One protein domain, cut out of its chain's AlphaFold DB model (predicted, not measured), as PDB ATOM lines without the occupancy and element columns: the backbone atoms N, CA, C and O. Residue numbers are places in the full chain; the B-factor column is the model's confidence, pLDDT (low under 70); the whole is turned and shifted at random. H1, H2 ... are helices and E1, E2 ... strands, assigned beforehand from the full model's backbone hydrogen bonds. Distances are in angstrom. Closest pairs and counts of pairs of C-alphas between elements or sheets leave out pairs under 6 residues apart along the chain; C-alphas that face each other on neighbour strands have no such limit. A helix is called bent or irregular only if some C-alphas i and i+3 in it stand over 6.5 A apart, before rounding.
ATOM      1  N   TYR A  86     178.491 142.431 248.798       58.12
ATOM      2  CA  TYR A  86     179.802 141.860 249.105       58.12
ATOM      3  C   TYR A  86     180.439 142.686 250.240       58.12
ATOM      4  O   TYR A  86     180.601 143.902 250.127       58.12
ATOM      5  N   ASP A  87     180.804 142.064 251.359       68.19
ATOM      6  CA  ASP A  87     181.607 142.769 252.364       68.19
ATOM      7  C   ASP A  87     183.055 142.932 251.862       68.19
ATOM      8  O   ASP A  87     183.530 142.188 250.999       68.19
ATOM      9  N   THR A  88     183.783 143.920 252.394       76.38
ATOM     10  CA  THR A  88     185.188 144.137 252.008       76.38
ATOM     11  C   THR A  88     186.036 142.933 252.434       76.38
ATOM     12  O   THR A  88     186.108 142.687 253.638       76.38
ATOM     13  N   PRO A  89     186.677 142.189 251.507       81.50
ATOM     14  CA  PRO A  89     187.412 140.967 251.829       81.50
ATOM     15  C   PRO A  89     188.525 141.196 252.860       81.50
ATOM     16  O   PRO A  89     188.997 142.318 253.059       81.50
ATOM     17  N   LEU A  90     188.966 140.115 253.505       87.50
ATOM     18  CA  LEU A  90     190.169 140.152 254.334       87.50
ATOM     19  C   LEU A  90     191.399 140.309 253.432       87.50
ATOM     20  O   LEU A  90     191.460 139.745 252.340       87.50
ATOM     21  N   TYR A  91     192.380 141.078 253.892       90.75
ATOM     22  CA  TYR A  91     193.671 141.191 253.228       90.75
ATOM     23  C   TYR A  91     194.635 140.142 253.785       90.75
ATOM     24  O   TYR A  91     194.948 140.146 254.983       90.75
ATOM     25  N   TYR A  92     195.122 139.279 252.895       92.00
ATOM     26  CA  TYR A  92     196.143 138.270 253.159       92.00
ATOM     27  C   TYR A  92     197.474 138.739 252.547       92.00
ATOM     28  O   TYR A  92     197.557 138.816 251.319       92.00
ATOM     29  N   PRO A  93     198.515 139.051 253.346       92.38
ATOM     30  CA  PRO A  93     199.838 139.408 252.825       92.38
ATOM     31  C   PRO A  93     200.427 138.316 251.925       92.38
ATOM     32  O   PRO A  93     200.179 137.129 252.148       92.38
ATOM     33  N   LEU A  94     201.227 138.706 250.929       90.94
ATOM     34  CA  LEU A  94     201.789 137.787 249.929       90.94
ATOM     35  C   LEU A  94     202.589 136.644 250.575       90.94
ATOM     36  O   LEU A  94     202.420 135.484 250.209       90.94
ATOM     37  N   GLU A  95     203.397 136.948 251.586       91.25
ATOM     38  CA  GLU A  95     204.187 135.966 252.330       91.25
ATOM     39  C   GLU A  95     203.305 134.952 253.077       91.25
ATOM     40  O   GLU A  95     203.650 133.775 253.154       91.25
ATOM     41  N   LEU A  96     202.130 135.365 253.569       93.19
ATOM     42  CA  LEU A  96     201.171 134.455 254.206       93.19
ATOM     43  C   LEU A  96     200.486 133.555 253.166       93.19
ATOM     44  O   LEU A  96     200.266 132.373 253.428       93.19
ATOM     45  N   GLN A  97     200.197 134.079 251.968       92.69
ATOM     46  CA  GLN A  97     199.708 133.269 250.845       92.69
ATOM     47  C   GLN A  97     200.758 132.224 250.427       92.69
ATOM     48  O   GLN A  97     200.422 131.058 250.235       92.69
ATOM     49  N   GLN A  98     202.040 132.602 250.362       92.19
ATOM     50  CA  GLN A  98     203.152 131.690 250.063       92.19
ATOM     51  C   GLN A  98     203.331 130.615 251.150       92.19
ATOM     52  O   GLN A  98     203.491 129.434 250.832       92.19
ATOM     53  N   GLN A  99     203.249 130.981 252.435       92.25
ATOM     54  CA  GLN A  99     203.257 130.027 253.553       92.25
ATOM     55  C   GLN A  99     202.073 129.052 253.484       92.25
ATOM     56  O   GLN A  99     202.256 127.851 253.684       92.25
ATOM     57  N   PHE A 100     200.874 129.540 253.154       93.12
ATOM     58  CA  PHE A 100     199.683 128.710 252.963       93.12
ATOM     59  C   PHE A 100     199.852 127.727 251.793       93.12
ATOM     60  O   PHE A 100     199.668 126.522 251.964       93.12
ATOM     61  N   GLN A 101     200.263 128.215 250.619       91.00
ATOM     62  CA  GLN A 101     200.442 127.406 249.405       91.00
ATOM     63  C   GLN A 101     201.533 126.338 249.570       91.00
ATOM     64  O   GLN A 101     201.355 125.201 249.140       91.00
ATOM     65  N   SER A 102     202.626 126.672 250.262       91.00
ATOM     66  CA  SER A 102     203.703 125.729 250.597       91.00
ATOM     67  C   SER A 102     203.398 124.818 251.797       91.00
ATOM     68  O   SER A 102     204.227 123.973 252.131       91.00
ATOM     69  N   LYS A 103     202.226 124.957 252.441       87.06
ATOM     70  CA  LYS A 103     201.813 124.242 253.668       87.06
ATOM     71  C   LYS A 103     202.777 124.434 254.859       87.06
ATOM     72  O   LYS A 103     202.890 123.561 255.720       87.06
ATOM     73  N   LYS A 104     203.456 125.588 254.921       84.88
ATOM     74  CA  LYS A 104     204.479 125.968 255.919       84.88
ATOM     75  C   LYS A 104     204.068 127.177 256.777       84.88
ATOM     76  O   LYS A 104     204.901 128.020 257.106       84.88
ATOM     77  N   ILE A 105     202.791 127.278 257.152       86.75
ATOM     78  CA  ILE A 105     202.339 128.269 258.147       86.75
ATOM     79  C   ILE A 105     202.961 127.916 259.501       86.75
ATOM     80  O   ILE A 105     202.804 126.794 259.988       86.75
ATOM     81  N   GLN A 106     203.691 128.860 260.093       79.69
ATOM     82  CA  GLN A 106     204.466 128.632 261.312       79.69
ATOM     83  C   GLN A 106     203.628 128.876 262.574       79.69
ATOM     84  O   GLN A 106     202.815 129.795 262.630       79.69
ATOM     85  N   GLY A 107     203.851 128.087 263.626       86.69
ATOM     86  CA  GLY A 107     203.150 128.250 264.903       86.69
ATOM     87  C   GLY A 107     201.657 127.897 264.845       86.69
ATOM     88  O   GLY A 107     201.208 127.121 264.003       86.69
ATOM     89  N   ASN A 108     200.882 128.424 265.796       92.00
ATOM     90  CA  ASN A 108     199.462 128.091 265.956       92.00
ATOM     91  C   ASN A 108     198.550 129.295 266.239       92.00
ATOM     92  O   ASN A 108     197.419 129.116 266.694       92.00
ATOM     93  N   THR A 109     199.033 130.510 265.989       94.69
ATOM     94  CA  THR A 109     198.291 131.742 266.257       94.69
ATOM     95  C   THR A 109     198.043 132.510 264.962       94.69
ATOM     96  O   THR A 109     198.939 132.618 264.125       94.69
ATOM     97  N   ILE A 110     196.823 133.033 264.802       95.44
ATOM     98  CA  ILE A 110     196.435 133.976 263.746       95.44
ATOM     99  C   ILE A 110     196.056 135.300 264.410       95.44
ATOM    100  O   ILE A 110     195.227 135.318 265.324       95.44
ATOM    101  N   VAL A 111     196.627 136.402 263.935       95.69
ATOM    102  CA  VAL A 111     196.295 137.764 264.367       95.69
ATOM    103  C   VAL A 111     195.379 138.428 263.334       95.69
ATOM    104  O   VAL A 111     195.635 138.363 262.134       95.69
ATOM    105  N   LEU A 112     194.306 139.072 263.795       94.19
ATOM    106  CA  LEU A 112     193.420 139.924 263.003       94.19
ATOM    107  C   LEU A 112     193.626 141.373 263.453       94.19
ATOM    108  O   LEU A 112     193.435 141.670 264.632       94.19
ATOM    109  N   THR A 113     193.983 142.273 262.536       93.81
ATOM    110  CA  THR A 113     194.236 143.695 262.852       93.81
ATOM    111  C   THR A 113     193.714 144.656 261.775       93.81
ATOM    112  O   THR A 113     193.408 144.247 260.655       93.81
ATOM    113  N   GLU A 114     193.591 145.945 262.093       90.62
ATOM    114  CA  GLU A 114     193.109 146.963 261.152       90.62
ATOM    115  C   GLU A 114     194.241 147.485 260.255       90.62
ATOM    116  O   GLU A 114     195.152 148.164 260.730       90.62
ATOM    117  N   GLY A 115     194.142 147.257 258.943       89.50
ATOM    118  CA  GLY A 115     195.034 147.853 257.942       89.50
ATOM    119  C   GLY A 115     196.148 146.944 257.406       89.50
ATOM    120  O   GLY A 115     196.847 146.239 258.132       89.50
ATOM    121  N   GLU A 116     196.341 147.029 256.093       90.56
ATOM    122  CA  GLU A 116     197.121 146.099 255.270       90.56
ATOM    123  C   GLU A 116     198.613 146.107 255.613       90.56
ATOM    124  O   GLU A 116     199.225 145.054 255.784       90.56
ATOM    125  N   PHE A 117     199.196 147.294 255.804       88.56
ATOM    126  CA  PHE A 117     200.614 147.428 256.143       88.56
ATOM    127  C   PHE A 117     200.976 146.817 257.499       88.56
ATOM    128  O   PHE A 117     202.086 146.321 257.645       88.56
ATOM    129  N   LYS A 118     200.044 146.768 258.460       91.31
ATOM    130  CA  LYS A 118     200.274 146.081 259.741       91.31
ATOM    131  C   LYS A 118     200.388 144.581 259.544       91.31
ATOM    132  O   LYS A 118     201.296 143.972 260.096       91.31
ATOM    133  N   ALA A 119     199.514 144.003 258.720       92.94
ATOM    134  CA  ALA A 119     199.587 142.588 258.383       92.94
ATOM    135  C   ALA A 119     200.878 142.246 257.622       92.94
ATOM    136  O   ALA A 119     201.540 141.277 257.981       92.94
ATOM    137  N   ILE A 120     201.284 143.063 256.641       91.19
ATOM    138  CA  ILE A 120     202.549 142.882 255.901       91.19
ATOM    139  C   ILE A 120     203.751 142.909 256.858       91.19
ATOM    140  O   ILE A 120     204.550 141.971 256.877       91.19
ATOM    141  N   THR A 121     203.864 143.948 257.693       90.56
ATOM    142  CA  THR A 121     204.973 144.085 258.649       90.56
ATOM    143  C   THR A 121     204.981 142.949 259.676       90.56
ATOM    144  O   THR A 121     206.045 142.426 260.001       90.56
ATOM    145  N   ALA A 122     203.816 142.517 260.160       93.12
ATOM    146  CA  ALA A 122     203.715 141.435 261.134       93.12
ATOM    147  C   ALA A 122     204.080 140.059 260.545       93.12
ATOM    148  O   ALA A 122     204.850 139.322 261.163       93.12
ATOM    149  N   VAL A 123     203.622 139.730 259.330       93.06
ATOM    150  CA  VAL A 123     203.942 138.446 258.675       93.06
ATOM    151  C   VAL A 123     205.439 138.311 258.396       93.06
ATOM    152  O   VAL A 123     206.012 137.258 258.677       93.06
ATOM    153  N   LYS A 124     206.111 139.381 257.950       88.88
ATOM    154  CA  LYS A 124     207.579 139.385 257.776       88.88
ATOM    155  C   LYS A 124     208.359 139.164 259.071       88.88
ATOM    156  O   LYS A 124     209.494 138.708 259.024       88.88
ATOM    157  N   ASN A 125     207.751 139.463 260.217       90.31
ATOM    158  CA  ASN A 125     208.321 139.230 261.542       90.31
ATOM    159  C   ASN A 125     207.811 137.926 262.193       90.31
ATOM    160  O   ASN A 125     207.919 137.761 263.405       90.31
ATOM    161  N   GLY A 126     207.276 136.986 261.401       91.00
ATOM    162  CA  GLY A 126     206.897 135.647 261.869       91.00
ATOM    163  C   GLY A 126     205.565 135.583 262.623       91.00
ATOM    164  O   GLY A 126     205.366 134.688 263.445       91.00
ATOM    165  N   ILE A 127     204.657 136.532 262.379       93.88
ATOM    166  CA  ILE A 127     203.337 136.598 263.022       93.88
ATOM    167  C   ILE A 127     202.265 136.431 261.940       93.88
ATOM    168  O   ILE A 127     202.043 137.353 261.152       93.88
ATOM    169  N   ASN A 128     201.573 135.285 261.892       95.06
ATOM    170  CA  ASN A 128     200.545 135.036 260.869       95.06
ATOM    171  C   ASN A 128     199.396 136.039 261.028       95.06
ATOM    172  O   ASN A 128     198.541 135.888 261.901       95.06
ATOM    173  N   THR A 129     199.383 137.078 260.199       95.12
ATOM    174  CA  THR A 129     198.493 138.223 260.386       95.12
ATOM    175  C   THR A 129     197.665 138.452 259.138       95.12
ATOM    176  O   THR A 129     198.195 138.591 258.038       95.12
ATOM    177  N   VAL A 130     196.354 138.524 259.330       93.62
ATOM    178  CA  VAL A 130     195.391 138.978 258.327       93.62
ATOM    179  C   VAL A 130     194.862 140.338 258.757       93.62
ATOM    180  O   VAL A 130     194.847 140.660 259.949       93.62
ATOM    181  N   SER A 131     194.416 141.156 257.806       91.56
ATOM    182  CA  SER A 131     193.846 142.462 258.151       91.56
ATOM    183  C   SER A 131     192.476 142.717 257.557       91.56
ATOM    184  O   SER A 131     192.126 142.240 256.478       91.56
ATOM    185  N   PHE A 132     191.698 143.496 258.298       87.94
ATOM    186  CA  PHE A 132     190.420 144.036 257.869       87.94
ATOM    187  C   PHE A 132     190.578 145.510 257.482       87.94
ATOM    188  O   PHE A 132     191.415 146.238 258.019       87.94
ATOM    189  N   ALA A 133     189.762 145.955 256.527       81.81
ATOM    190  CA  ALA A 133     189.858 147.290 255.934       81.81
ATOM    191  C   ALA A 133     189.390 148.437 256.849       81.81
ATOM    192  O   ALA A 133     189.693 149.601 256.560       81.81
ATOM    193  N   GLY A 134     188.627 148.112 257.897       80.38
ATOM    194  CA  GLY A 134     188.149 149.048 258.911       80.38
ATOM    195  C   GLY A 134     187.366 148.353 260.033       80.38
ATOM    196  O   GLY A 134     186.707 147.344 259.779       80.38
ATOM    197  N   THR A 135     187.392 148.890 261.258       77.44
ATOM    198  CA  THR A 135     186.706 148.312 262.447       77.44
ATOM    199  C   THR A 135     185.216 147.991 262.268       77.44
ATOM    200  O   THR A 135     184.694 147.133 262.975       77.44
ATOM    201  N   SER A 136     184.511 148.642 261.339       70.81
ATOM    202  CA  SER A 136     183.070 148.469 261.088       70.81
ATOM    203  C   SER A 136     182.712 147.426 260.011       70.81
ATOM    204  O   SER A 136     181.534 147.292 259.661       70.81
ATOM    205  N   MET A 137     183.699 146.696 259.474       67.56
ATOM    206  CA  MET A 137     183.567 145.813 258.300       67.56
ATOM    207  C   MET A 137     183.469 144.320 258.668       67.56
ATOM    208  O   MET A 137     184.338 143.529 258.321       67.56
ATOM    209  N   TYR A 138     182.414 143.943 259.395       65.44
ATOM    210  CA  TYR A 138     182.180 142.568 259.880       65.44
ATOM    211  C   TYR A 138     180.716 142.105 259.717       65.44
ATOM    212  O   TYR A 138     180.236 141.256 260.468       65.44
ATOM    213  N   LYS A 139     179.949 142.719 258.805       56.56
ATOM    214  CA  LYS A 139     178.475 142.694 258.856       56.56
ATOM    215  C   LYS A 139     177.831 141.407 258.331       56.56
ATOM    216  O   LYS A 139     176.698 141.130 258.722       56.56
ATOM    217  N   SER A 140     178.530 140.613 257.522       51.59
ATOM    218  CA  SER A 140     178.062 139.328 257.004       51.59
ATOM    219  C   SER A 140     179.013 138.177 257.338       51.59
ATOM    220  O   SER A 140     180.214 138.210 257.071       51.59
ATOM    221  N   ALA A 141     178.446 137.096 257.874       48.97
ATOM    222  CA  ALA A 141     179.184 135.890 258.236       48.97
ATOM    223  C   ALA A 141     179.494 134.958 257.045       48.97
ATOM    224  O   ALA A 141     180.102 133.912 257.260       48.97
ATOM    225  N   SER A 142     179.072 135.264 255.810       53.62
ATOM    226  CA  SER A 142     179.105 134.300 254.692       53.62
ATOM    227  C   SER A 142     180.368 134.327 253.821       53.62
ATOM    228  O   SER A 142     180.771 133.276 253.329       53.62
ATOM    229  N   ALA A 143     181.004 135.488 253.625       53.09
ATOM    230  CA  ALA A 143     182.164 135.617 252.731       53.09
ATOM    231  C   ALA A 143     183.501 135.376 253.457       53.09
ATOM    232  O   ALA A 143     184.282 134.512 253.063       53.09
ATOM    233  N   HIS A 144     183.757 136.095 254.555       62.94
ATOM    234  CA  HIS A 144     185.042 136.034 255.274       62.94
ATOM    235  C   HIS A 144     185.272 134.721 256.024       62.94
ATOM    236  O   HIS A 144     186.415 134.319 256.239       62.94
ATOM    237  N   SER A 145     184.190 134.063 256.445       66.88
ATOM    238  CA  SER A 145     184.257 132.860 257.273       66.88
ATOM    239  C   SER A 145     184.921 131.693 256.554       66.88
ATOM    240  O   SER A 145     185.695 130.983 257.182       66.88
ATOM    241  N   ASN A 146     184.679 131.515 255.253       79.19
ATOM    242  CA  ASN A 146     185.207 130.383 254.490       79.19
ATOM    243  C   ASN A 146     186.728 130.445 254.320       79.19
ATOM    244  O   ASN A 146     187.409 129.444 254.514       79.19
ATOM    245  N   GLU A 147     187.289 131.609 254.002       83.44
ATOM    246  CA  GLU A 147     188.737 131.738 253.798       83.44
ATOM    247  C   GLU A 147     189.493 131.787 255.124       83.44
ATOM    248  O   GLU A 147     190.520 131.125 255.267       83.44
ATOM    249  N   LEU A 148     188.944 132.468 256.138       88.19
ATOM    250  CA  LEU A 148     189.511 132.427 257.483       88.19
ATOM    251  C   LEU A 148     189.426 131.010 258.077       88.19
ATOM    252  O   LEU A 148     190.363 130.574 258.739       88.19
ATOM    253  N   ARG A 149     188.359 130.252 257.783       89.31
ATOM    254  CA  ARG A 149     188.267 128.817 258.090       89.31
ATOM    255  C   ARG A 149     189.357 128.021 257.387       89.31
ATOM    256  O   ARG A 149     190.033 127.253 258.054       89.31
ATOM    257  N   ILE A 150     189.544 128.199 256.079       89.69
ATOM    258  CA  ILE A 150     190.586 127.503 255.310       89.69
ATOM    259  C   ILE A 150     191.977 127.783 255.905       89.69
ATOM    260  O   ILE A 150     192.774 126.856 256.041       89.69
ATOM    261  N   LEU A 151     192.251 129.021 256.335       91.00
ATOM    262  CA  LEU A 151     193.488 129.359 257.043       91.00
ATOM    263  C   LEU A 151     193.600 128.630 258.396       91.00
ATOM    264  O   LEU A 151     194.627 128.011 258.667       91.00
ATOM    265  N   ILE A 152     192.546 128.645 259.220       91.94
ATOM    266  CA  ILE A 152     192.494 127.939 260.516       91.94
ATOM    267  C   ILE A 152     192.700 126.426 260.343       91.94
ATOM    268  O   ILE A 152     193.503 125.828 261.059       91.94
ATOM    269  N   ASP A 153     192.006 125.813 259.384       90.38
ATOM    270  CA  ASP A 153     192.065 124.377 259.098       90.38
ATOM    271  C   ASP A 153     193.455 123.970 258.558       90.38
ATOM    272  O   ASP A 153     193.907 122.854 258.818       90.38
ATOM    273  N   SER A 154     194.173 124.881 257.881       88.81
ATOM    274  CA  SER A 154     195.536 124.653 257.366       88.81
ATOM    275  C   SER A 154     196.659 124.713 258.413       88.81
ATOM    276  O   SER A 154     197.773 124.267 258.133       88.81
ATOM    277  N   ILE A 155     196.394 125.218 259.624       90.00
ATOM    278  CA  ILE A 155     197.373 125.182 260.718       90.00
ATOM    279  C   ILE A 155     197.551 123.736 261.186       90.00
ATOM    280  O   ILE A 155     196.581 123.038 261.478       90.00
ATOM    281  N   GLN A 156     198.799 123.277 261.306       85.62
ATOM    282  CA  GLN A 156     199.101 121.889 261.681       85.62
ATOM    283  C   GLN A 156     198.611 121.554 263.101       85.62
ATOM    284  O   GLN A 156     197.973 120.522 263.309       85.62
ATOM    285  N   SER A 157     198.825 122.459 264.065       87.31
ATOM    286  CA  SER A 157     198.378 122.291 265.456       87.31
ATOM    287  C   SER A 157     196.879 121.985 265.557       87.31
ATOM    288  O   SER A 157     196.063 122.550 264.828       87.31
ATOM    289  N   HIS A 158     196.489 121.115 266.492       86.88
ATOM    290  CA  HIS A 158     195.077 120.836 266.779       86.88
ATOM    291  C   HIS A 158     194.389 121.987 267.544       86.88
ATOM    292  O   HIS A 158     193.162 122.092 267.542       86.88
ATOM    293  N   LYS A 159     195.179 122.872 268.169       91.19
ATOM    294  CA  LYS A 159     194.713 124.036 268.927       91.19
ATOM    295  C   LYS A 159     195.215 125.321 268.280       91.19
ATOM    296  O   LYS A 159     196.421 125.553 268.237       91.19
ATOM    297  N   VAL A 160     194.289 126.176 267.863       94.06
ATOM    298  CA  VAL A 160     194.563 127.456 267.205       94.06
ATOM    299  C   VAL A 160     194.188 128.610 268.136       94.06
ATOM    300  O   VAL A 160     193.088 128.647 268.698       94.06
ATOM    301  N   ASN A 161     195.090 129.575 268.307       95.00
ATOM    302  CA  ASN A 161     194.769 130.843 268.957       95.00
ATOM    303  C   ASN A 161     194.358 131.868 267.892       95.00
ATOM    304  O   ASN A 161     195.032 132.014 266.877       95.00
ATOM    305  N   ILE A 162     193.282 132.609 268.141       94.88
ATOM    306  CA  ILE A 162     192.857 133.724 267.292       94.88
ATOM    307  C   ILE A 162     192.953 134.997 268.121       94.88
ATOM    308  O   ILE A 162     192.234 135.127 269.110       94.88
ATOM    309  N   VAL A 163     193.839 135.917 267.750       95.19
ATOM    310  CA  VAL A 163     194.044 137.192 268.450       95.19
ATOM    311  C   VAL A 163     193.433 138.309 267.614       95.19
ATOM    312  O   VAL A 163     193.913 138.604 266.527       95.19
ATOM    313  N   ILE A 164     192.382 138.949 268.115       93.75
ATOM    314  CA  ILE A 164     191.821 140.163 267.516       93.75
ATOM    315  C   ILE A 164     192.496 141.349 268.214       93.75
ATOM    316  O   ILE A 164     192.265 141.581 269.405       93.75
ATOM    317  N   LEU A 165     193.366 142.047 267.483       94.00
ATOM    318  CA  LEU A 165     194.241 143.100 267.996       94.00
ATOM    319  C   LEU A 165     193.874 144.460 267.395       94.00
ATOM    320  O   LEU A 165     193.983 144.670 266.183       94.00
ATOM    321  N   PHE A 166     193.505 145.396 268.264       93.62
ATOM    322  CA  PHE A 166     193.281 146.792 267.904       93.62
ATOM    323  C   PHE A 166     194.502 147.675 268.198       93.62
ATOM    324  O   PHE A 166     195.373 147.327 268.999       93.62
ATOM    325  N   ASP A 167     194.531 148.846 267.568       91.81
ATOM    326  CA  ASP A 167     195.509 149.893 267.858       91.81
ATOM    327  C   ASP A 167     195.354 150.434 269.283       91.81
ATOM    328  O   ASP A 167     194.309 150.301 269.925       91.81
ATOM    329  N   ALA A 168     196.391 151.119 269.755       89.75
ATOM    330  CA  ALA A 168     196.387 151.832 271.030       89.75
ATOM    331  C   ALA A 168     195.198 152.796 271.201       89.75
ATOM    332  O   ALA A 168     194.714 153.028 272.308       89.75
ATOM    333  N   ASP A 169     194.706 153.370 270.101       87.19
ATOM    334  CA  ASP A 169     193.608 154.329 270.129       87.19
ATOM    335  C   ASP A 169     192.218 153.681 270.328       87.19
ATOM    336  O   ASP A 169     191.217 154.394 270.441       87.19
ATOM    337  N   ALA A 170     192.150 152.351 270.457       89.31
ATOM    338  CA  ALA A 170     190.945 151.612 270.836       89.31
ATOM    339  C   ALA A 170     190.473 151.899 272.267       89.31
ATOM    340  O   ALA A 170     189.279 151.804 272.548       89.31
ATOM    341  N   ILE A 171     191.400 152.286 273.151       88.31
ATOM    342  CA  ILE A 171     191.110 152.748 274.514       88.31
ATOM    343  C   ILE A 171     191.153 154.272 274.657       88.31
ATOM    344  O   ILE A 171     191.071 154.771 275.770       88.31
ATOM    345  N   ASN A 172     191.256 155.040 273.569       87.00
ATOM    346  CA  ASN A 172     191.182 156.495 273.675       87.00
ATOM    347  C   ASN A 172     189.731 156.916 273.994       87.00
ATOM    348  O   ASN A 172     188.839 156.630 273.185       87.00
ATOM    349  N   PRO A 173     189.465 157.603 275.121       82.12
ATOM    350  CA  PRO A 173     188.123 158.068 275.439       82.12
ATOM    351  C   PRO A 173     187.656 159.192 274.509       82.12
ATOM    352  O   PRO A 173     186.460 159.379 274.376       82.12
ATOM    353  N   PHE A 174     188.533 159.946 273.843       80.19
ATOM    354  CA  PHE A 174     188.124 161.125 273.076       80.19
ATOM    355  C   PHE A 174     187.763 160.816 271.612       80.19
ATOM    356  O   PHE A 174     188.495 160.150 270.873       80.19
ATOM    357  N   THR A 175     186.649 161.393 271.156       75.31
ATOM    358  CA  THR A 175     186.300 161.545 269.734       75.31
ATOM    359  C   THR A 175     186.478 163.003 269.310       75.31
ATOM    360  O   THR A 175     186.346 163.907 270.130       75.31
ATOM    361  N   LYS A 176     186.760 163.250 268.024       67.56
ATOM    362  CA  LYS A 176     186.817 164.619 267.478       67.56
ATOM    363  C   LYS A 176     185.432 165.261 267.358       67.56
ATOM    364  O   LYS A 176     185.325 166.468 267.497       67.56
ATOM    365  N   ASN A 177     184.406 164.449 267.095       65.94
ATOM    366  CA  ASN A 177     183.011 164.858 266.939       65.94
ATOM    367  C   ASN A 177     182.104 163.832 267.644       65.94
ATOM    368  O   ASN A 177     182.268 162.627 267.427       65.94
ATOM    369  N   GLY A 178     181.128 164.297 268.428       75.75
ATOM    370  CA  GLY A 178     180.159 163.453 269.146       75.75
ATOM    371  C   GLY A 178     180.538 163.163 270.604       75.75
ATOM    372  O   GLY A 178     181.509 163.714 271.113       75.75
ATOM    373  N   TYR A 179     179.766 162.291 271.260       80.88
ATOM    374  CA  TYR A 179     179.990 161.923 272.662       80.88
ATOM    375  C   TYR A 179     181.348 161.250 272.850       80.88
ATOM    376  O   TYR A 179     181.737 160.390 272.061       80.88
ATOM    377  N   THR A 180     182.032 161.574 273.939       84.19
ATOM    378  CA  THR A 180     183.350 161.057 274.306       84.19
ATOM    379  C   THR A 180     183.341 159.514 274.291       84.19
ATOM    380  O   THR A 180     183.987 158.889 273.449       84.19
ATOM    381  N   ASN A 181     182.451 158.864 275.048       86.69
ATOM    382  CA  ASN A 181     182.323 157.396 275.069       86.69
ATOM    383  C   ASN A 181     181.918 156.718 273.735       86.69
ATOM    384  O   ASN A 181     182.020 155.491 273.641       86.69
ATOM    385  N   GLN A 182     181.504 157.457 272.694       87.62
ATOM    386  CA  GLN A 182     181.105 156.891 271.395       87.62
ATOM    387  C   GLN A 182     182.213 156.035 270.771       87.62
ATOM    388  O   GLN A 182     181.940 154.974 270.205       87.62
ATOM    389  N   ARG A 183     183.473 156.477 270.884       87.38
ATOM    390  CA  ARG A 183     184.624 155.762 270.317       87.38
ATOM    391  C   ARG A 183     184.740 154.359 270.914       87.38
ATOM    392  O   ARG A 183     184.789 153.377 270.178       87.38
ATOM    393  N   LEU A 184     184.673 154.265 272.241       90.38
ATOM    394  CA  LEU A 184     184.723 153.003 272.976       90.38
ATOM    395  C   LEU A 184     183.527 152.096 272.655       90.38
ATOM    396  O   LEU A 184     183.705 150.884 272.552       90.38
ATOM    397  N   LYS A 185     182.321 152.649 272.432       88.88
ATOM    398  CA  LYS A 185     181.168 151.859 271.952       88.88
ATOM    399  C   LYS A 185     181.439 151.249 270.579       88.88
ATOM    400  O   LYS A 185     181.152 150.071 270.372       88.88
ATOM    401  N   ASN A 186     182.023 152.012 269.657       88.00
ATOM    402  CA  ASN A 186     182.346 151.520 268.318       88.00
ATOM    403  C   ASN A 186     183.363 150.362 268.377       88.00
ATOM    404  O   ASN A 186     183.148 149.335 267.731       88.00
ATOM    405  N   PHE A 187     184.411 150.472 269.206       91.06
ATOM    406  CA  PHE A 187     185.360 149.374 269.441       91.06
ATOM    407  C   PHE A 187     184.722 148.179 270.166       91.06
ATOM    408  O   PHE A 187     184.950 147.045 269.756       91.06
ATOM    409  N   TYR A 188     183.853 148.398 271.159       91.31
ATOM    410  CA  TYR A 188     183.081 147.331 271.810       91.31
ATOM    411  C   TYR A 188     182.245 146.528 270.797       91.31
ATOM    412  O   TYR A 188     182.285 145.295 270.792       91.31
ATOM    413  N   PHE A 189     181.505 147.211 269.916       88.50
ATOM    414  CA  PHE A 189     180.687 146.556 268.894       88.50
ATOM    415  C   PHE A 189     181.542 145.846 267.832       88.50
ATOM    416  O   PHE A 189     181.193 144.732 267.443       88.50
ATOM    417  N   SER A 190     182.675 146.433 267.431       88.31
ATOM    418  CA  SER A 190     183.663 145.813 266.535       88.31
ATOM    419  C   SER A 190     184.246 144.526 267.123       88.31
ATOM    420  O   SER A 190     184.164 143.460 266.515       88.31
ATOM    421  N   ALA A 191     184.742 144.593 268.359       90.38
ATOM    422  CA  ALA A 191     185.292 143.468 269.105       90.38
ATOM    423  C   ALA A 191     184.277 142.331 269.281       90.38
ATOM    424  O   ALA A 191     184.619 141.160 269.100       90.38
ATOM    425  N   LYS A 192     183.014 142.668 269.579       89.94
ATOM    426  CA  LYS A 192     181.923 141.689 269.620       89.94
ATOM    427  C   LYS A 192     181.666 141.073 268.240       89.94
ATOM    428  O   LYS A 192     181.546 139.860 268.142       89.94
ATOM    429  N   GLY A 193     181.626 141.884 267.184       86.81
ATOM    430  CA  GLY A 193     181.420 141.427 265.811       86.81
ATOM    431  C   GLY A 193     182.478 140.436 265.328       86.81
ATOM    432  O   GLY A 193     182.138 139.371 264.816       86.81
ATOM    433  N   PHE A 194     183.757 140.740 265.559       87.00
ATOM    434  CA  PHE A 194     184.851 139.814 265.262       87.00
ATOM    435  C   PHE A 194     184.804 138.554 266.131       87.00
ATOM    436  O   PHE A 194     185.060 137.465 265.618       87.00
ATOM    437  N   PHE A 195     184.439 138.664 267.414       89.94
ATOM    438  CA  PHE A 195     184.207 137.486 268.253       89.94
ATOM    439  C   PHE A 195     183.094 136.600 267.677       89.94
ATOM    440  O   PHE A 195     183.314 135.406 267.502       89.94
ATOM    441  N   ASP A 196     181.936 137.177 267.343       87.31
ATOM    442  CA  ASP A 196     180.776 136.454 266.816       87.31
ATOM    443  C   ASP A 196     181.126 135.757 265.476       87.31
ATOM    444  O   ASP A 196     180.854 134.564 265.327       87.31
ATOM    445  N   LEU A 197     181.838 136.442 264.565       84.69
ATOM    446  CA  LEU A 197     182.353 135.890 263.297       84.69
ATOM    447  C   LEU A 197     183.340 134.727 263.509       84.69
ATOM    448  O   LEU A 197     183.192 133.655 262.920       84.69
ATOM    449  N   VAL A 198     184.369 134.915 264.342       87.94
ATOM    450  CA  VAL A 198     185.386 133.879 264.593       87.94
ATOM    451  C   VAL A 198     184.773 132.682 265.322       87.94
ATOM    452  O   VAL A 198     185.134 131.534 265.054       87.94
ATOM    453  N   ASN A 199     183.823 132.919 266.225       88.19
ATOM    454  CA  ASN A 199     183.099 131.880 266.946       88.19
ATOM    455  C   ASN A 199     182.217 131.053 265.987       88.19
ATOM    456  O   ASN A 199     182.278 129.825 266.058       88.19
ATOM    457  N   SER A 200     181.518 131.689 265.033       86.06
ATOM    458  CA  SER A 200     180.653 131.012 264.048       86.06
ATOM    459  C   SER A 200     181.386 130.153 263.010       86.06
ATOM    460  O   SER A 200     180.756 129.335 262.344       86.06
ATOM    461  N   ILE A 201     182.705 130.308 262.841       87.38
ATOM    462  CA  ILE A 201     183.489 129.456 261.933       87.38
ATOM    463  C   ILE A 201     183.523 128.014 262.459       87.38
ATOM    464  O   ILE A 201     184.233 127.712 263.418       87.38
ATOM    465  N   HIS A 202     182.792 127.101 261.826       83.62
ATOM    466  CA  HIS A 202     182.874 125.676 262.143       83.62
ATOM    467  C   HIS A 202     184.172 125.077 261.577       83.62
ATOM    468  O   HIS A 202     184.422 125.145 260.377       83.62
ATOM    469  N   THR A 203     184.991 124.498 262.455       84.19
ATOM    470  CA  THR A 203     186.301 123.881 262.178       84.19
ATOM    471  C   THR A 203     186.452 122.640 263.065       84.19
ATOM    472  O   THR A 203     185.785 122.539 264.096       84.19
ATOM    473  N   GLN A 204     187.321 121.705 262.677       81.38
ATOM    474  CA  GLN A 204     187.705 120.553 263.506       81.38
ATOM    475  C   GLN A 204     188.754 120.902 264.584       81.38
ATOM    476  O   GLN A 204     189.109 120.043 265.385       81.38
ATOM    477  N   LYS A 205     189.276 122.137 264.602       86.69
ATOM    478  CA  LYS A 205     190.314 122.605 265.535       86.69
ATOM    479  C   LYS A 205     189.718 123.215 266.810       86.69
ATOM    480  O   LYS A 205     188.716 123.930 266.752       86.69
ATOM    481  N   ASP A 206     190.390 123.046 267.952       89.94
ATOM    482  CA  ASP A 206     190.082 123.818 269.168       89.94
ATOM    483  C   ASP A 206     190.513 125.283 268.982       89.94
ATOM    484  O   ASP A 206     191.684 125.562 268.716       89.94
ATOM    485  N   LYS A 207     189.581 126.228 269.146       91.94
ATOM    486  CA  LYS A 207     189.824 127.669 268.981       91.94
ATOM    487  C   LYS A 207     189.858 128.377 270.330       91.94
ATOM    488  O   LYS A 207     188.858 128.443 271.043       91.94
ATOM    489  N   SER A 208     190.975 129.024 270.645       94.06
ATOM    490  CA  SER A 208     191.065 129.976 271.758       94.06
ATOM    491  C   SER A 208     191.084 131.410 271.230       94.06
ATOM    492  O   SER A 208     192.066 131.830 270.629       94.06
ATOM    493  N   ILE A 209     190.002 132.162 271.459       94.25
ATOM    494  CA  ILE A 209     189.881 133.559 271.018       94.25
ATOM    495  C   ILE A 209     190.438 134.491 272.102       94.25
ATOM    496  O   ILE A 209     190.096 134.365 273.281       94.25
ATOM    497  N   TYR A 210     191.275 135.437 271.696       94.94
ATOM    498  CA  TYR A 210     191.827 136.511 272.512       94.94
ATOM    499  C   TYR A 210     191.470 137.849 271.870       94.94
ATOM    500  O   TYR A 210     191.437 137.977 270.648       94.94
ATOM    501  N   LEU A 211     191.195 138.840 272.705       92.56
ATOM    502  CA  LEU A 211     190.827 140.190 272.300       92.56
ATOM    503  C   LEU A 211     191.680 141.180 273.080       92.56
ATOM    504  O   LEU A 211     191.864 141.012 274.287       92.56
ATOM    505  N   GLY A 212     192.220 142.185 272.400       90.44
ATOM    506  CA  GLY A 212     193.155 143.103 273.031       90.44
ATOM    507  C   GLY A 212     193.577 144.279 272.167       90.44
ATOM    508  O   GLY A 212     193.086 144.471 271.055       90.44
ATOM    509  N   TYR A 213     194.496 145.066 272.711       91.56
ATOM    510  CA  TYR A 213     195.042 146.262 272.079       91.56
ATOM    511  C   TYR A 213     196.529 146.444 272.408       91.56
ATOM    512  O   TYR A 213     197.057 145.833 273.344       91.56
ATOM    513  N   ILE A 214     197.195 147.285 271.617       90.31
ATOM    514  CA  ILE A 214     198.594 147.693 271.808       90.31
ATOM    515  C   ILE A 214     198.701 148.603 273.030       90.31
ATOM    516  O   ILE A 214     197.999 149.612 273.110       90.31
ATOM    517  N   ASP A 215     199.574 148.263 273.979       86.19
ATOM    518  CA  ASP A 215     199.740 149.070 275.184       86.19
ATOM    519  C   ASP A 215     200.683 150.255 274.939       86.19
ATOM    520  O   ASP A 215     201.902 150.125 274.809       86.19
ATOM    521  N   HIS A 216     200.088 151.441 274.853       75.50
ATOM    522  CA  HIS A 216     200.786 152.684 274.533       75.50
ATOM    523  C   HIS A 216     201.500 153.300 275.746       75.50
ATOM    524  O   HIS A 216     202.242 154.270 275.571       75.50
ATOM    525  N   GLN A 217     201.290 152.771 276.962       68.19
ATOM    526  CA  GLN A 217     201.909 153.311 278.179       68.19
ATOM    527  C   GLN A 217     203.436 153.146 278.171       68.19
ATOM    528  O   GLN A 217     204.137 154.059 278.596       68.19
ATOM    529  N   GLU A 218     203.955 152.041 277.626       62.50
ATOM    530  CA  GLU A 218     205.402 151.783 277.593       62.50
ATOM    531  C   GLU A 218     206.082 152.207 276.278       62.50
ATOM    532  O   GLU A 218     207.166 152.782 276.312       62.50
ATOM    533  N   ASN A 219     205.470 151.957 275.111       66.06
ATOM    534  CA  ASN A 219     206.204 151.981 273.829       66.06
ATOM    535  C   ASN A 219     205.833 153.121 272.860       66.06
ATOM    536  O   ASN A 219     206.425 153.215 271.789       66.06
ATOM    537  N   LYS A 220     204.857 153.984 273.186       75.44
ATOM    538  CA  LYS A 220     204.374 155.116 272.344       75.44
ATOM    539  C   LYS A 220     203.932 154.778 270.897       75.44
ATOM    540  O   LYS A 220     203.563 155.682 270.146       75.44
ATOM    541  N   ALA A 221     203.960 153.509 270.498       84.00
ATOM    542  CA  ALA A 221     203.541 153.031 269.187       84.00
ATOM    543  C   ALA A 221     202.010 152.986 269.080       84.00
ATOM    544  O   ALA A 221     201.327 152.571 270.019       84.00
ATOM    545  N   LYS A 222     201.459 153.398 267.931       84.69
ATOM    546  CA  LYS A 222     200.004 153.437 267.716       84.69
ATOM    547  C   LYS A 222     199.498 152.148 267.081       84.69
ATOM    548  O   LYS A 222     198.526 151.580 267.577       84.69
ATOM    549  N   GLY A 223     200.165 151.715 266.010       88.81
ATOM    550  CA  GLY A 223     199.893 150.475 265.287       88.81
ATOM    551  C   GLY A 223     200.962 149.395 265.486       88.81
ATOM    552  O   GLY A 223     202.055 149.641 265.993       88.81
ATOM    553  N   LEU A 224     200.640 148.172 265.052       90.56
ATOM    554  CA  LEU A 224     201.564 147.032 265.089       90.56
ATOM    555  C   LEU A 224     202.739 147.215 264.111       90.56
ATOM    556  O   LEU A 224     203.833 146.723 264.385       90.56
ATOM    557  N   ASP A 225     202.536 147.936 262.998       89.25
ATOM    558  CA  ASP A 225     203.624 148.323 262.096       89.25
ATOM    559  C   ASP A 225     204.581 149.314 262.765       89.25
ATOM    560  O   ASP A 225     205.789 149.085 262.717       89.25
ATOM    561  N   ASP A 226     204.063 150.341 263.449       87.44
ATOM    562  CA  ASP A 226     204.886 151.274 264.232       87.44
ATOM    563  C   ASP A 226     205.721 150.528 265.290       87.44
ATOM    564  O   ASP A 226     206.933 150.715 265.360       87.44
ATOM    565  N   LEU A 227     205.085 149.645 266.072       89.62
ATOM    566  CA  LEU A 227     205.716 148.925 267.186       89.62
ATOM    567  C   LEU A 227     206.834 147.974 266.724       89.62
ATOM    568  O   LEU A 227     207.903 147.927 267.324       89.62
ATOM    569  N   LEU A 228     206.600 147.202 265.657       89.50
ATOM    570  CA  LEU A 228     207.620 146.296 265.112       89.50
ATOM    571  C   LEU A 228     208.769 147.054 264.433       89.50
ATOM    572  O   LEU A 228     209.885 146.539 264.387       89.50
ATOM    573  N   SER A 229     208.502 148.257 263.918       85.12
ATOM    574  CA  SER A 229     209.515 149.113 263.288       85.12
ATOM    575  C   SER A 229     210.331 149.912 264.308       85.12
ATOM    576  O   SER A 229     211.460 150.282 264.006       85.12
ATOM    577  N   SER A 230     209.794 150.174 265.506       83.81
ATOM    578  CA  SER A 230     210.466 150.971 266.543       83.81
ATOM    579  C   SER A 230     211.517 150.214 267.359       83.81
ATOM    580  O   SER A 230     212.215 150.842 268.148       83.81
ATOM    581  N   VAL A 231     211.623 148.888 267.206       84.12
ATOM    582  CA  VAL A 231     212.577 148.044 267.948       84.12
ATOM    583  C   VAL A 231     213.319 147.078 267.028       84.12
ATOM    584  O   VAL A 231     212.838 146.740 265.942       84.12
ATOM    585  N   GLU A 232     214.471 146.578 267.470       84.69
ATOM    586  CA  GLU A 232     215.345 145.696 266.686       84.69
ATOM    587  C   GLU A 232     215.678 144.373 267.401       84.69
ATOM    588  O   GLU A 232     215.302 144.134 268.551       84.69
ATOM    589  N   GLY A 233     216.362 143.477 266.681       86.12
ATOM    590  CA  GLY A 233     217.000 142.279 267.229       86.12
ATOM    591  C   GLY A 233     216.106 141.404 268.118       86.12
ATOM    592  O   GLY A 233     215.088 140.859 267.680       86.12
ATOM    593  N   ALA A 234     216.533 141.222 269.370       86.62
ATOM    594  CA  ALA A 234     215.861 140.369 270.347       86.62
ATOM    595  C   ALA A 234     214.484 140.905 270.770       86.62
ATOM    596  O   ALA A 234     213.568 140.116 271.008       86.62
ATOM    597  N   GLU A 235     214.300 142.226 270.822       86.62
ATOM    598  CA  GLU A 235     213.050 142.827 271.287       86.62
ATOM    599  C   GLU A 235     211.924 142.651 270.259       86.62
ATOM    600  O   GLU A 235     210.806 142.269 270.613       86.62
ATOM    601  N   ARG A 236     212.248 142.772 268.965       89.62
ATOM    602  CA  ARG A 236     211.310 142.456 267.874       89.62
ATOM    603  C   ARG A 236     210.868 140.987 267.904       89.62
ATOM    604  O   ARG A 236     209.682 140.693 267.744       89.62
ATOM    605  N   LYS A 237     211.796 140.062 268.191       87.88
ATOM    606  CA  LYS A 237     211.479 138.638 268.413       87.88
ATOM    607  C   LYS A 237     210.602 138.431 269.655       87.88
ATOM    608  O   LYS A 237     209.699 137.602 269.615       87.88
ATOM    609  N   ALA A 238     210.809 139.192 270.731       87.75
ATOM    610  CA  ALA A 238     209.969 139.124 271.928       87.75
ATOM    611  C   ALA A 238     208.516 139.559 271.655       87.75
ATOM    612  O   ALA A 238     207.592 138.890 272.116       87.75
ATOM    613  N   ILE A 239     208.296 140.607 270.849       89.69
ATOM    614  CA  ILE A 239     206.955 141.027 270.397       89.69
ATOM    615  C   ILE A 239     206.267 139.904 269.606       89.69
ATOM    616  O   ILE A 239     205.121 139.550 269.898       89.69
ATOM    617  N   ALA A 240     206.971 139.311 268.635       89.38
ATOM    618  CA  ALA A 240     206.445 138.205 267.838       89.38
ATOM    619  C   ALA A 240     206.118 136.976 268.703       89.38
ATOM    620  O   ALA A 240     205.036 136.401 268.584       89.38
ATOM    621  N   ASN A 241     207.002 136.622 269.640       87.94
ATOM    622  CA  ASN A 241     206.780 135.544 270.604       87.94
ATOM    623  C   ASN A 241     205.576 135.815 271.523       87.94
ATOM    624  O   ASN A 241     204.813 134.889 271.798       87.94
ATOM    625  N   GLN A 242     205.363 137.062 271.962       87.75
ATOM    626  CA  GLN A 242     204.214 137.434 272.796       87.75
ATOM    627  C   GLN A 242     202.881 137.252 272.047       87.75
ATOM    628  O   GLN A 242     201.932 136.713 272.618       87.75
ATOM    629  N   LEU A 243     202.802 137.650 270.771       89.62
ATOM    630  CA  LEU A 243     201.598 137.418 269.960       89.62
ATOM    631  C   LEU A 243     201.418 135.941 269.601       89.62
ATOM    632  O   LEU A 243     200.295 135.444 269.650       89.62
ATOM    633  N   ASN A 244     202.502 135.218 269.310       88.69
ATOM    634  CA  ASN A 244     202.438 133.788 269.013       88.69
ATOM    635  C   ASN A 244     202.084 132.933 270.250       88.69
ATOM    636  O   ASN A 244     201.465 131.881 270.086       88.69
ATOM    637  N   ASN A 245     202.375 133.396 271.475       87.06
ATOM    638  CA  ASN A 245     201.994 132.756 272.740       87.06
ATOM    639  C   ASN A 245     201.196 133.710 273.668       87.06
ATOM    640  O   ASN A 245     201.709 134.167 274.696       87.06
ATOM    641  N   PRO A 246     199.903 133.962 273.376       82.06
ATOM    642  CA  PRO A 246     199.097 135.007 274.025       82.06
ATOM    643  C   PRO A 246     198.744 134.752 275.507       82.06
ATOM    644  O   PRO A 246     197.949 135.487 276.091       82.06
ATOM    645  N   LYS A 247     199.307 133.713 276.143       72.44
ATOM    646  CA  LYS A 247     199.174 133.465 277.590       72.44
ATOM    647  C   LYS A 247     200.073 134.372 278.441       72.44
ATOM    648  O   LYS A 247     199.733 134.631 279.592       72.44
ATOM    649  N   PHE A 248     201.199 134.835 277.899       57.44
ATOM    650  CA  PHE A 248     202.186 135.653 278.611       57.44
ATOM    651  C   PHE A 248     202.133 137.096 278.095       57.44
ATOM    652  O   PHE A 248     202.897 137.466 277.210       57.44
ATOM    653  N   CYS A 249     201.203 137.915 278.597       60.06
ATOM    654  CA  CYS A 249     200.982 139.275 278.088       60.06
ATOM    655  C   CYS A 249     200.899 140.335 279.191       60.06
ATOM    656  O   CYS A 249     199.920 140.364 279.935       60.06
ATOM    657  N   LYS A 250     201.900 141.229 279.240       65.81
ATOM    658  CA  LYS A 250     201.835 142.515 279.966       65.81
ATOM    659  C   LYS A 250     202.577 143.674 279.278       65.81
ATOM    660  O   LYS A 250     202.025 144.759 279.277       65.81
ATOM    661  N   LYS A 251     203.760 143.446 278.677       81.56
ATOM    662  CA  LYS A 251     204.641 144.521 278.165       81.56
ATOM    663  C   LYS A 251     204.062 145.284 276.954       81.56
ATOM    664  O   LYS A 251     203.741 146.459 277.048       81.56
ATOM    665  N   TYR A 252     203.885 144.612 275.811       86.06
ATOM    666  CA  TYR A 252     203.499 145.291 274.553       86.06
ATOM    667  C   TYR A 252     201.994 145.324 274.257       86.06
ATOM    668  O   TYR A 252     201.521 146.144 273.470       86.06
ATOM    669  N   PHE A 253     201.236 144.397 274.841       89.00
ATOM    670  CA  PHE A 253     199.831 144.160 274.514       89.00
ATOM    671  C   PHE A 253     199.052 143.770 275.768       89.00
ATOM    672  O   PHE A 253     199.479 142.879 276.512       89.00
ATOM    673  N   LYS A 254     197.857 144.345 275.933       88.06
ATOM    674  CA  LYS A 254     196.841 143.846 276.866       88.06
ATOM    675  C   LYS A 254     195.914 142.900 276.107       88.06
ATOM    676  O   LYS A 254     195.040 143.351 275.371       88.06
ATOM    677  N   LEU A 255     196.127 141.590 276.270       90.12
ATOM    678  CA  LEU A 255     195.298 140.533 275.676       90.12
ATOM    679  C   LEU A 255     194.441 139.841 276.743       90.12
ATOM    680  O   LEU A 255     194.940 139.403 277.776       90.12
ATOM    681  N   GLU A 256     193.154 139.672 276.458       90.31
ATOM    682  CA  GLU A 256     192.195 138.958 277.299       90.31
ATOM    683  C   GLU A 256     191.631 137.752 276.538       90.31
ATOM    684  O   GLU A 256     191.064 137.896 275.455       90.31
ATOM    685  N   LYS A 257     191.732 136.543 277.107       93.00
ATOM    686  CA  LYS A 257     191.072 135.355 276.536       93.00
ATOM    687  C   LYS A 257     189.557 135.462 276.705       93.00
ATOM    688  O   LYS A 257     189.092 135.599 277.841       93.00
ATOM    689  N   ILE A 258     188.788 135.338 275.627       91.81
ATOM    690  CA  ILE A 258     187.327 135.497 275.634       91.81
ATOM    691  C   ILE A 258     186.609 134.198 275.233       91.81
ATOM    692  O   ILE A 258     187.066 133.426 274.395       91.81
ATOM    693  N   THR A 259     185.465 133.949 275.874       92.00
ATOM    694  CA  THR A 259     184.577 132.800 275.643       92.00
ATOM    695  C   THR A 259     183.119 133.255 275.567       92.00
ATOM    696  O   THR A 259     182.778 134.319 276.086       92.00
ATOM    697  N   ASN A 260     182.228 132.416 275.026       88.00
ATOM    698  CA  ASN A 260     180.784 132.703 274.934       88.00
ATOM    699  C   ASN A 260     180.147 133.115 276.280       88.00
ATOM    700  O   ASN A 260     179.257 133.959 276.310       88.00
ATOM    701  N   ARG A 261     180.638 132.577 277.409       88.00
ATOM    702  CA  ARG A 261     180.168 132.937 278.762       88.00
ATOM    703  C   ARG A 261     180.744 134.257 279.292       88.00
ATOM    704  O   ARG A 261     180.162 134.851 280.190       88.00
ATOM    705  N   THR A 262     181.895 134.705 278.786       89.25
ATOM    706  CA  THR A 262     182.658 135.835 279.352       89.25
ATOM    707  C   THR A 262     182.689 137.081 278.467       89.25
ATOM    708  O   THR A 262     182.980 138.159 278.982       89.25
ATOM    709  N   VAL A 263     182.346 136.969 277.176       90.06
ATOM    710  CA  VAL A 263     182.433 138.050 276.174       90.06
ATOM    711  C   VAL A 263     181.801 139.362 276.632       90.06
ATOM    712  O   VAL A 263     182.484 140.382 276.643       90.06
ATOM    713  N   LYS A 264     180.555 139.350 277.119       88.31
ATOM    714  CA  LYS A 264     179.858 140.565 277.580       88.31
ATOM    715  C   LYS A 264     180.604 141.267 278.722       88.31
ATOM    716  O   LYS A 264     180.735 142.488 278.706       88.31
ATOM    717  N   ASN A 265     181.107 140.505 279.693       87.62
ATOM    718  CA  ASN A 265     181.766 141.057 280.878       87.62
ATOM    719  C   ASN A 265     183.188 141.538 280.553       87.62
ATOM    720  O   ASN A 265     183.567 142.636 280.950       87.62
ATOM    721  N   LYS A 266     183.954 140.759 279.779       90.31
ATOM    722  CA  LYS A 266     185.316 141.129 279.372       90.31
ATOM    723  C   LYS A 266     185.336 142.315 278.411       90.31
ATOM    724  O   LYS A 266     186.124 143.228 278.621       90.31
ATOM    725  N   LEU A 267     184.427 142.374 277.435       90.12
ATOM    726  CA  LEU A 267     184.314 143.538 276.551       90.12
ATOM    727  C   LEU A 267     183.892 144.806 277.302       90.12
ATOM    728  O   LEU A 267     184.438 145.865 277.021       90.12
ATOM    729  N   ARG A 268     182.982 144.716 278.285       87.06
ATOM    730  CA  ARG A 268     182.621 145.863 279.143       87.06
ATOM    731  C   ARG A 268     183.780 146.352 280.016       87.06
ATOM    732  O   ARG A 268     183.839 147.540 280.297       87.06
ATOM    733  N   LYS A 269     184.682 145.455 280.433       87.38
ATOM    734  CA  LYS A 269     185.902 145.798 281.184       87.38
ATOM    735  C   LYS A 269     186.992 146.406 280.290       87.38
ATOM    736  O   LYS A 269     187.717 147.277 280.740       87.38
ATOM    737  N   LEU A 270     187.127 145.944 279.044       87.31
ATOM    738  CA  LEU A 270     188.077 146.515 278.077       87.31
ATOM    739  C   LEU A 270     187.611 147.885 277.557       87.31
ATOM    740  O   LEU A 270     188.425 148.790 277.391       87.31
ATOM    741  N   PHE A 271     186.305 148.032 277.329       90.81
ATOM    742  CA  PHE A 271     185.668 149.220 276.765       90.81
ATOM    743  C   PHE A 271     184.510 149.670 277.683       90.81
ATOM    744  O   PHE A 271     183.366 149.238 277.485       90.81
ATOM    745  N   PRO A 272     184.758 150.533 278.691       86.69
ATOM    746  CA  PRO A 272     183.782 150.921 279.719       86.69
ATOM    747  C   PRO A 272     182.781 151.968 279.195       86.69
ATOM    748  O   PRO A 272     182.559 153.020 279.778       86.69
ATOM    749  N   ALA A 273     182.168 151.704 278.046       85.50
ATOM    750  CA  ALA A 273     181.460 152.713 277.264       85.50
ATOM    751  C   ALA A 273     179.996 152.960 277.696       85.50
ATOM    752  O   ALA A 273     179.330 153.840 277.151       85.50
ATOM    753  N   TYR A 274     179.484 152.165 278.643       79.62
ATOM    754  CA  TYR A 274     178.062 152.108 279.030       79.62
ATOM    755  C   TYR A 274     177.773 152.552 280.472       79.62
ATOM    756  O   TYR A 274     176.611 152.592 280.856       79.62
ATOM    757  N   SER A 275     178.798 152.852 281.271       80.25
ATOM    758  CA  SER A 275     178.654 153.350 282.644       80.25
ATOM    759  C   SER A 275     179.532 154.580 282.800       80.25
ATOM    760  O   SER A 275     180.735 154.489 282.560       80.25
TER     761      SER A 275
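What this domain is: This is residues 86 to 275 of the 1004 residues of the protein "Helicase ATP-binding domain-containing protein" of Flavobacteriaceae bacterium (ex Bugula neritina AB1) (UniProt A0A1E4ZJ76). A strongly twisted sheet of five strands makes the core, with helices over both faces: H5, the longest helix, packs on one face together with H3 and H9, and H2 and H8 pack on the other. H1 sits beside H2, off the sheet, and the short helices H4, H6 and H7 lie about the ends of E3 and E4. The printed part has 190 residues with nine named helices and five named strands, in the order H1 E1 H2 E2 H3 E3 H4 H5 E4 H6 H7 H8 E5 H9, and its class is mixed, helices and strands. The sheet runs E2 E1 E3 E4 E5 and is mixed, with E5 antiparallel to E4 and the other neighbours parallel. The whole is compact, with a radius of gyration of the C-alphas of 15.8 A and spans of 48 by 40 by 30 A.

Where its parts are: H1 takes residues 94 to 101 and begins at C-alpha 94 (201.789, 137.787, 249.929). E1 is residues 109 to 114, 16.9 A long, H2 residues 116 to 124, 12.7 A, and E2 residues 129 to 132. H3 follows at residues 144 to 154, 15.6 A, and E3 at residues 159 to 166, 22.8 A. H4 is residues 168 to 171, neither bent nor irregular, but only just: C-alphas 168 and 171 are 6.4 A apart. H5, residues 182 to 200, is 26.9 A long and begins at C-alpha 182 (181.105, 156.891, 271.395). E4 is residues 206 to 214, 25.5 A, H6 residues 216 to 219, H7 residues 224 to 229, and H8 residues 233 to 244, 17.0 A. E5 is residues 253 to 258, 15.3 A, and H9, residues 263 to 270, ends at C-alpha 270 (188.077, 146.515, 278.077).

How they stand to each other: E2 and E5 are the edge strands. Within hydrogen-bond range are N 130 and O 111 between E2 and E1, 2.9 A, N 112 and O 163 between E1 and E3, 2.8 A, N 210 and O 162 between E3 and E4, 2.8 A, and N 211 and O 256 between E4 and E5, 2.9 A. E1, H2, E2 and E3, H4 H5, E4 are strand-helix-strand units, two parallel neighbour strands with helices between, and E2, H3, E3 is a split one with E1 between its strands; these crossovers are right-handed. The helices on both faces give three layers. H5 is over E3 and E4 at a height over the sheet of 9.7 A and runs along the strands. H9 is on the same face as H5 and touches its residues 188 to 192 alone, the closest C-alphas being Tyr 188 and Leu 267, 6.2 A. H3 and H5 only just touch, only at their ends, with 3 pairs of C-alphas within 8 A, the closest Ser 145 and Leu 197, 7.0 A. H4 touches H5, closest at Ala 170 and Phe 187, 6.2 A, and only grazes the sheet. On the opposite face from H5, H2 is over E2 at a height of 7.1 A. H2 touches H1 at a steep tilt of 59 degrees, closest at Leu 96 and Val 123, 6.6 A. H2 also touches H7, closest at Lys 118 and Asp 225, 4.7 A. H8 is on the same face as H2; its C-alpha 244 is 5.4 A from that of Thr 109, their closest in E1. H6 is not on the sheet and is apart from H8. Every O i to N i+4 pair is within hydrogen-bond range in H1, H2, H3, H5, H7, H8 and H9; H4 and H6 are too short for such a pair.

The domain as a whole: The two C-alphas farthest apart, those of Ser 102 and Ser 275, are 49.2 A apart. The printed part has no cut, and its one long link is E2 to H3, with 11 residues. The mean pLDDT of the printed part is 85.6; residues 86 to 87, 137 to 145, 176 to 177, 217 to 219 and 248 to 250 are under 70.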